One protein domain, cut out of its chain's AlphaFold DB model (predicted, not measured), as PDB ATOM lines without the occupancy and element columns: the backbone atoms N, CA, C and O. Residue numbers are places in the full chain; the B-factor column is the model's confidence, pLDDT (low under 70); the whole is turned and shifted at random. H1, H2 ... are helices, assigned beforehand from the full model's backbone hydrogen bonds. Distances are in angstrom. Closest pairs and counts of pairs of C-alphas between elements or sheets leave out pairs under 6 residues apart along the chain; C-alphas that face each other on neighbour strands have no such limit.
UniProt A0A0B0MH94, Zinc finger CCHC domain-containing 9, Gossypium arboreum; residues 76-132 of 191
ATOM      1  N   PRO A  76     -43.198  -3.345  42.021       65.31
ATOM      2  CA  PRO A  76     -43.353  -4.484  41.119       65.31
ATOM      3  C   PRO A  76     -44.402  -4.178  40.046       65.31
ATOM      4  O   PRO A  76     -45.565  -3.990  40.388       65.31
ATOM      5  N   GLY A  77     -43.989  -4.156  38.777       65.62
ATOM      6  CA  GLY A  77     -44.887  -4.005  37.625       65.62
ATOM      7  C   GLY A  77     -44.969  -2.606  37.006       65.62
ATOM      8  O   GLY A  77     -45.636  -2.470  35.993       65.62
ATOM      9  N   GLU A  78     -44.295  -1.593  37.559       70.81
ATOM     10  CA  GLU A  78     -44.345  -0.215  37.024       70.81
ATOM     11  C   GLU A  78     -43.269   0.074  35.966       70.81
ATOM     12  O   GLU A  78     -43.356   1.068  35.251       70.81
ATOM     13  N   SER A  79     -42.236  -0.767  35.869       77.00
ATOM     14  CA  SER A  79     -41.166  -0.613  34.886       77.00
ATOM     15  C   SER A  79     -40.462  -1.925  34.555       77.00
ATOM     16  O   SER A  79     -40.420  -2.884  35.336       77.00
ATOM     17  N   CYS A  80     -39.868  -1.953  33.369       82.38
ATOM     18  CA  CYS A  80     -38.952  -2.976  32.921       82.38
ATOM     19  C   CYS A  80     -37.675  -2.937  33.768       82.38
ATOM     20  O   CYS A  80     -36.959  -1.946  33.763       82.38
ATOM     21  N   TYR A  81     -37.323  -4.028  34.452       79.81
ATOM     22  CA  TYR A  81     -36.071  -4.081  35.221       79.81
ATOM     23  C   TYR A  81     -34.805  -4.132  34.343       79.81
ATOM     24  O   TYR A  81     -33.711  -3.953  34.866       79.81
ATOM     25  N   ILE A  82     -34.946  -4.391  33.036       80.38
ATOM     26  CA  ILE A  82     -33.831  -4.537  32.089       80.38
ATOM     27  C   ILE A  82     -33.393  -3.166  31.560       80.38
ATOM     28  O   ILE A  82     -32.236  -2.791  31.700       80.38
ATOM     29  N   CYS A  83     -34.327  -2.392  31.001       81.12
ATOM     30  CA  CYS A  83     -34.052  -1.073  30.417       81.12
ATOM     31  C   CYS A  83     -34.524   0.098  31.298       81.12
ATOM     32  O   CYS A  83     -34.330   1.255  30.942       81.12
ATOM     33  N   LYS A  84     -35.160  -0.187  32.445       80.38
ATOM     34  CA  LYS A  84     -35.738   0.787  33.394       80.38
ATOM     35  C   LYS A  84     -36.885   1.641  32.833       80.38
ATOM     36  O   LYS A  84     -37.418   2.478  33.560       80.38
ATOM     37  N   ALA A  85     -37.317   1.404  31.594       81.25
ATOM     38  CA  ALA A  85     -38.466   2.075  30.992       81.25
ATOM     39  C   ALA A  85     -39.784   1.638  31.650       81.25
ATOM     40  O   ALA A  85     -39.932   0.485  32.054       81.25
ATOM     41  N   LYS A  86     -40.762   2.546  31.733       81.12
ATOM     42  CA  LYS A  86     -42.110   2.270  32.276       81.12
ATOM     43  C   LYS A  86     -43.088   1.697  31.242       81.12
ATOM     44  O   LYS A  86     -44.189   1.307  31.597       81.12
ATOM     45  N   ASP A  87     -42.668   1.646  29.981       84.00
ATOM     46  CA  ASP A  87     -43.524   1.349  28.825       84.00
ATOM     47  C   ASP A  87     -43.780  -0.157  28.620       84.00
ATOM     48  O   ASP A  87     -44.668  -0.578  27.891       84.00
ATOM     49  N   HIS A  88     -43.002  -1.020  29.277       82.81
ATOM     50  CA  HIS A  88     -43.197  -2.463  29.188       82.81
ATOM     51  C   HIS A  88     -42.684  -3.193  30.428       82.81
ATOM     52  O   HIS A  88     -41.880  -2.691  31.213       82.81
ATOM     53  N   ILE A  89     -43.133  -4.435  30.590       84.38
ATOM     54  CA  ILE A  89     -42.629  -5.362  31.608       84.38
ATOM     55  C   ILE A  89     -41.410  -6.080  31.025       84.38
ATOM     56  O   ILE A  89     -41.363  -6.372  29.837       84.38
ATOM     57  N   ALA A  90     -40.437  -6.451  31.854       78.00
ATOM     58  CA  ALA A  90     -39.187  -7.070  31.400       78.00
ATOM     59  C   ALA A  90     -39.319  -8.343  30.546       78.00
ATOM     60  O   ALA A  90     -38.396  -8.684  29.812       78.00
ATOM     61  N   LYS A  91     -40.460  -9.042  30.610       77.50
ATOM     62  CA  LYS A  91     -40.749 -10.178  29.722       77.50
ATOM     63  C   LYS A  91     -40.901  -9.756  28.256       77.50
ATOM     64  O   LYS A  91     -40.564 -10.537  27.380       77.50
ATOM     65  N   LEU A  92     -41.381  -8.538  28.021       80.12
ATOM     66  CA  LEU A  92     -41.640  -7.946  26.709       80.12
ATOM     67  C   LEU A  92     -40.564  -6.917  26.328       80.12
ATOM     68  O   LEU A  92     -40.770  -6.104  25.437       80.12
ATOM     69  N   CYS A  93     -39.424  -6.911  27.026       84.19
ATOM     70  CA  CYS A  93     -38.362  -5.959  26.740       84.19
ATOM     71  C   CYS A  93     -37.650  -6.319  25.431       84.19
ATOM     72  O   CYS A  93     -37.102  -7.422  25.344       84.19
ATOM     73  N   PRO A  94     -37.555  -5.398  24.456       85.81
ATOM     74  CA  PRO A  94     -36.810  -5.642  23.221       85.81
ATOM     75  C   PRO A  94     -35.314  -5.875  23.490       85.81
ATOM     76  O   PRO A  94     -34.668  -6.669  22.814       85.81
ATOM     77  N   GLN A  95     -34.769  -5.274  24.553       81.19
ATOM     78  CA  GLN A  95     -33.379  -5.474  24.981       81.19
ATOM     79  C   GLN A  95     -33.172  -6.741  25.830       81.19
ATOM     80  O   GLN A  95     -32.051  -6.997  26.279       81.19
ATOM     81  N   LYS A  96     -34.209  -7.566  26.053       79.44
ATOM     82  CA  LYS A  96     -34.083  -8.806  26.838       79.44
ATOM     83  C   LYS A  96     -33.013  -9.734  26.268       79.44
ATOM     84  O   LYS A  96     -32.254 -10.305  27.041       79.44
ATOM     85  N   ALA A  97     -32.920  -9.848  24.944       73.44
ATOM     86  CA  ALA A  97     -31.945 -10.719  24.293       73.44
ATOM     87  C   ALA A  97     -30.492 -10.288  24.559       73.44
ATOM     88  O   ALA A  97     -29.626 -11.133  24.765       73.44
ATOM     89  N   GLN A  98     -30.213  -8.982  24.589       72.44
ATOM     90  CA  GLN A  98     -28.883  -8.472  24.940       72.44
ATOM     91  C   GLN A  98     -28.605  -8.651  26.433       72.44
ATOM     92  O   GLN A  98     -27.530  -9.110  26.813       72.44
ATOM     93  N   TRP A  99     -29.590  -8.358  27.283       73.69
ATOM     94  CA  TRP A  99     -29.477  -8.569  28.725       73.69
ATOM     95  C   TRP A  99     -29.203 -10.028  29.082       73.69
ATOM     96  O   TRP A  99     -28.357 -10.306  29.920       73.69
ATOM     97  N   GLU A 100     -29.879 -10.970  28.432       73.44
ATOM     98  CA  GLU A 100     -29.694 -12.402  28.663       73.44
ATOM     99  C   GLU A 100     -28.319 -12.893  28.204       73.44
ATOM    100  O   GLU A 100     -27.765 -13.783  28.833       73.44
ATOM    101  N   LYS A 101     -27.705 -12.265  27.198       65.75
ATOM    102  CA  LYS A 101     -26.302 -12.535  26.853       65.75
ATOM    103  C   LYS A 101     -25.364 -12.056  27.965       65.75
ATOM    104  O   LYS A 101     -24.566 -12.828  28.473       65.75
ATOM    105  N   HIS A 102     -25.513 -10.813  28.423       68.06
ATOM    106  CA  HIS A 102     -24.610 -10.245  29.432       68.06
ATOM    107  C   HIS A 102     -24.816 -10.789  30.855       68.06
ATOM    108  O   HIS A 102     -23.852 -10.918  31.605       68.06
ATOM    109  N   MET A 103     -26.056 -11.104  31.238       66.00
ATOM    110  CA  MET A 103     -26.438 -11.511  32.600       66.00
ATOM    111  C   MET A 103     -26.870 -12.980  32.705       66.00
ATOM    112  O   MET A 103     -26.974 -13.496  33.816       66.00
ATOM    113  N   GLY A 104     -27.106 -13.679  31.588       69.12
ATOM    114  CA  GLY A 104     -27.459 -15.110  31.552       69.12
ATOM    115  C   GLY A 104     -26.282 -16.064  31.779       69.12
ATOM    116  O   GLY A 104     -26.452 -17.280  31.692       69.12
ATOM    117  N   GLY A 105     -25.115 -15.522  32.131       71.06
ATOM    118  CA  GLY A 105     -23.914 -16.272  32.477       71.06
ATOM    119  C   GLY A 105     -22.984 -16.503  31.289       71.06
ATOM    120  O   GLY A 105     -23.387 -16.470  30.130       71.06
ATOM    121  N   CYS A 106     -21.706 -16.735  31.592       79.62
ATOM    122  CA  CYS A 106     -20.721 -17.097  30.585       79.62
ATOM    123  C   CYS A 106     -20.947 -18.525  30.068       79.62
ATOM    124  O   CYS A 106     -21.431 -19.419  30.775       79.62
ATOM    125  N   CYS A 107     -20.565 -18.757  28.816       82.81
ATOM    126  CA  CYS A 107     -20.493 -20.077  28.229       82.81
ATOM    127  C   CYS A 107     -19.623 -20.980  29.107       82.81
ATOM    128  O   CYS A 107     -18.427 -20.749  29.257       82.81
ATOM    129  N   LYS A 108     -20.196 -22.063  29.638       79.12
ATOM    130  CA  LYS A 108     -19.450 -23.039  30.453       79.12
ATOM    131  C   LYS A 108     -18.365 -23.785  29.670       79.12
ATOM    132  O   LYS A 108     -17.535 -24.450  30.271       79.12
ATOM    133  N   ILE A 109     -18.401 -23.696  28.339       81.38
ATOM    134  CA  ILE A 109     -17.455 -24.358  27.448       81.38
ATOM    135  C   ILE A 109     -16.283 -23.420  27.196       81.38
ATOM    136  O   ILE A 109     -15.201 -23.727  27.660       81.38
ATOM    137  N   CYS A 110     -16.454 -22.261  26.552       81.31
ATOM    138  CA  CYS A 110     -15.335 -21.368  26.208       81.31
ATOM    139  C   CYS A 110     -15.079 -20.225  27.217       81.31
ATOM    140  O   CYS A 110     -14.015 -19.616  27.182       81.31
ATOM    141  N   GLY A 111     -16.010 -19.941  28.132       78.31
ATOM    142  CA  GLY A 111     -15.948 -18.804  29.062       78.31
ATOM    143  C   GLY A 111     -16.445 -17.474  28.479       78.31
ATOM    144  O   GLY A 111     -16.487 -16.474  29.191       78.31
ATOM    145  N   GLY A 112     -16.852 -17.443  27.207       79.69
ATOM    146  CA  GLY A 112     -17.365 -16.241  26.552       79.69
ATOM    147  C   GLY A 112     -18.719 -15.797  27.108       79.69
ATOM    148  O   GLY A 112     -19.599 -16.615  27.347       79.69
ATOM    149  N   VAL A 113     -18.912 -14.490  27.281       77.19
ATOM    150  CA  VAL A 113     -20.174 -13.890  27.773       77.19
ATOM    151  C   VAL A 113     -21.196 -13.696  26.636       77.19
ATOM    152  O   VAL A 113     -22.316 -13.257  26.841       77.19
ATOM    153  N   THR A 114     -20.831 -14.006  25.393       78.00
ATOM    154  CA  THR A 114     -21.654 -13.694  24.213       78.00
ATOM    155  C   THR A 114     -22.656 -14.787  23.843       78.00
ATOM    156  O   THR A 114     -23.539 -14.543  23.021       78.00
ATOM    157  N   HIS A 115     -22.536 -15.977  24.433       80.69
ATOM    158  CA  HIS A 115     -23.358 -17.144  24.126       80.69
ATOM    159  C   HIS A 115     -23.397 -18.118  25.310       80.69
ATOM    160  O   HIS A 115     -22.515 -18.118  26.168       80.69
ATOM    161  N   LEU A 116     -24.414 -18.979  25.357       80.88
ATOM    162  CA  LEU A 116     -24.489 -20.067  26.334       80.88
ATOM    163  C   LEU A 116     -23.760 -21.309  25.813       80.88
ATOM    164  O   LEU A 116     -23.499 -21.450  24.623       80.88
ATOM    165  N   ALA A 117     -23.520 -22.283  26.698       78.00
ATOM    166  CA  ALA A 117     -22.928 -23.575  26.330       78.00
ATOM    167  C   ALA A 117     -23.673 -24.296  25.185       78.00
ATOM    168  O   ALA A 117     -23.087 -25.126  24.496       78.00
ATOM    169  N   LYS A 118     -24.958 -23.985  24.965       74.12
ATOM    170  CA  LYS A 118     -25.758 -24.556  23.875       74.12
ATOM    171  C   LYS A 118     -25.342 -24.041  22.495       74.12
ATOM    172  O   LYS A 118     -25.296 -24.854  21.577       74.12
ATOM    173  N   ASP A 119     -24.929 -22.782  22.403       77.00
ATOM    174  CA  ASP A 119     -24.623 -22.081  21.148       77.00
ATOM    175  C   ASP A 119     -23.115 -21.815  21.005       77.00
ATOM    176  O   ASP A 119     -22.683 -20.898  20.312       77.00
ATOM    177  N   CYS A 120     -22.295 -22.594  21.717       82.81
ATOM    178  CA  CYS A 120     -20.849 -22.444  21.701       82.81
ATOM    179  C   CYS A 120     -20.260 -22.959  20.383       82.81
ATOM    180  O   CYS A 120     -20.408 -24.151  20.108       82.81
ATOM    181  N   PRO A 121     -19.527 -22.130  19.617       83.19
ATOM    182  CA  PRO A 121     -18.850 -22.586  18.402       83.19
ATOM    183  C   PRO A 121     -17.767 -23.635  18.711       83.19
ATOM    184  O   PRO A 121     -17.525 -24.539  17.920       83.19
ATOM    185  N   ASP A 122     -17.184 -23.595  19.914       76.44
ATOM    186  CA  ASP A 122     -16.144 -24.533  20.362       76.44
ATOM    187  C   ASP A 122     -16.675 -25.782  21.085       76.44
ATOM    188  O   ASP A 122     -15.944 -26.418  21.852       76.44
ATOM    189  N   LYS A 123     -17.943 -26.158  20.869       72.38
ATOM    190  CA  LYS A 123     -18.612 -27.257  21.596       72.38
ATOM    191  C   LYS A 123     -17.838 -28.583  21.574       72.38
ATOM    192  O   LYS A 123     -17.902 -29.336  22.540       72.38
ATOM    193  N   GLY A 124     -17.074 -28.836  20.509       68.56
ATOM    194  CA  GLY A 124     -16.269 -30.048  20.338       68.56
ATOM    195  C   GLY A 124     -14.871 -30.021  20.967       68.56
ATOM    196  O   GLY A 124     -14.288 -31.080  21.156       68.56
ATOM    197  N   LYS A 125     -14.314 -28.855  21.325       64.69
ATOM    198  CA  LYS A 125     -12.899 -28.759  21.751       64.69
ATOM    199  C   LYS A 125     -12.684 -28.993  23.250       64.69
ATOM    200  O   LYS A 125     -11.563 -29.259  23.668       64.69
ATOM    201  N   ARG A 126     -13.734 -28.867  24.074       58.56
ATOM    202  CA  ARG A 126     -13.637 -28.932  25.550       58.56
ATOM    203  C   ARG A 126     -14.501 -30.006  26.220       58.56
ATOM    204  O   ARG A 126     -14.428 -30.150  27.439       58.56
ATOM    205  N   ALA A 127     -15.268 -30.796  25.462       57.72
ATOM    206  CA  ALA A 127     -15.984 -31.957  26.011       57.72
ATOM    207  C   ALA A 127     -15.023 -32.977  26.665       57.72
ATOM    208  O   ALA A 127     -15.392 -33.637  27.632       57.72
ATOM    209  N   SER A 128     -13.763 -33.017  26.224       54.22
ATOM    210  CA  SER A 128     -12.694 -33.836  26.805       54.22
ATOM    211  C   SER A 128     -12.163 -33.344  28.160       54.22
ATOM    212  O   SER A 128     -11.529 -34.117  28.866       54.22
ATOM    213  N   ILE A 129     -12.434 -32.097  28.568       56.09
ATOM    214  CA  ILE A 129     -11.914 -31.531  29.833       56.09
ATOM    215  C   ILE A 129     -12.938 -31.654  30.973       56.09
ATOM    216  O   ILE A 129     -12.569 -31.669  32.143       56.09
ATOM    217  N   SER A 130     -14.232 -31.787  30.659       55.66
ATOM    218  CA  SER A 130     -15.282 -32.010  31.674       55.66
ATOM    219  C   SER A 130     -15.556 -33.492  31.955       55.66
ATOM    220  O   SER A 130     -16.127 -33.804  32.994       55.66
ATOM    221  N   ALA A 131     -15.134 -34.396  31.065       52.91
ATOM    222  CA  ALA A 131     -15.111 -35.839  31.317       52.91
ATOM    223  C   ALA A 131     -13.842 -36.293  32.064       52.91
ATOM    224  O   ALA A 131     -13.775 -37.429  32.509       52.91
ATOM    225  N   ASN A 132     -12.854 -35.404  32.223       51.94
ATOM    226  CA  ASN A 132     -11.591 -35.685  32.902       51.94
ATOM    227  C   ASN A 132     -11.314 -34.663  34.020       51.94
ATOM    228  O   ASN A 132     -10.211 -34.152  34.188       51.94
TER     229      ASN A 132
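Overview. This is residues 76 to 132 of the 191 residues of the protein "Zinc finger CCHC domain-containing 9" of Gossypium arboreum (UniProt A0A0B0MH94). What does the model look like? It has little regular structure: two looped stretches, residues 76 to 95 and 104 to 126, follow each other along a rod, with short helix H1 between them and H2 near the far end. What is named? Of 57 printed residues, 12 are in H1 and then H2, with no named strand; the class is all helix. How spread out is it? It is only just extended, close to loose, with a radius of gyration of the C-alphas of 15.7 A and spans of 48 by 18 by 12 A.

Arrangement. Do the helices meet? H1, residues 96 to 103, and H2, residues 127 to 130, are apart. What do their backbones show? In H1 every O i to N i+4 pair is within hydrogen-bond range; H2 is too short for such a pair.

Along the chain. Where does H1 begin? C-alpha 96 is at (-34.083, -8.806, 26.838); H1 is 9.9 A long. Where does H2 end? C-alpha 130 is at (-15.282, -32.010, 31.674).

Size, cuts and confidence. How large is it? The farthest C-alphas, of Asp 87 and Asn 132, are 49.1 A apart. Is it continuous? The printed part has no cut, and the 23-residue link from H1 to H2 is long. Where is pLDDT under 70? At residues 76 to 77, 101 to 104 and 124 to 132.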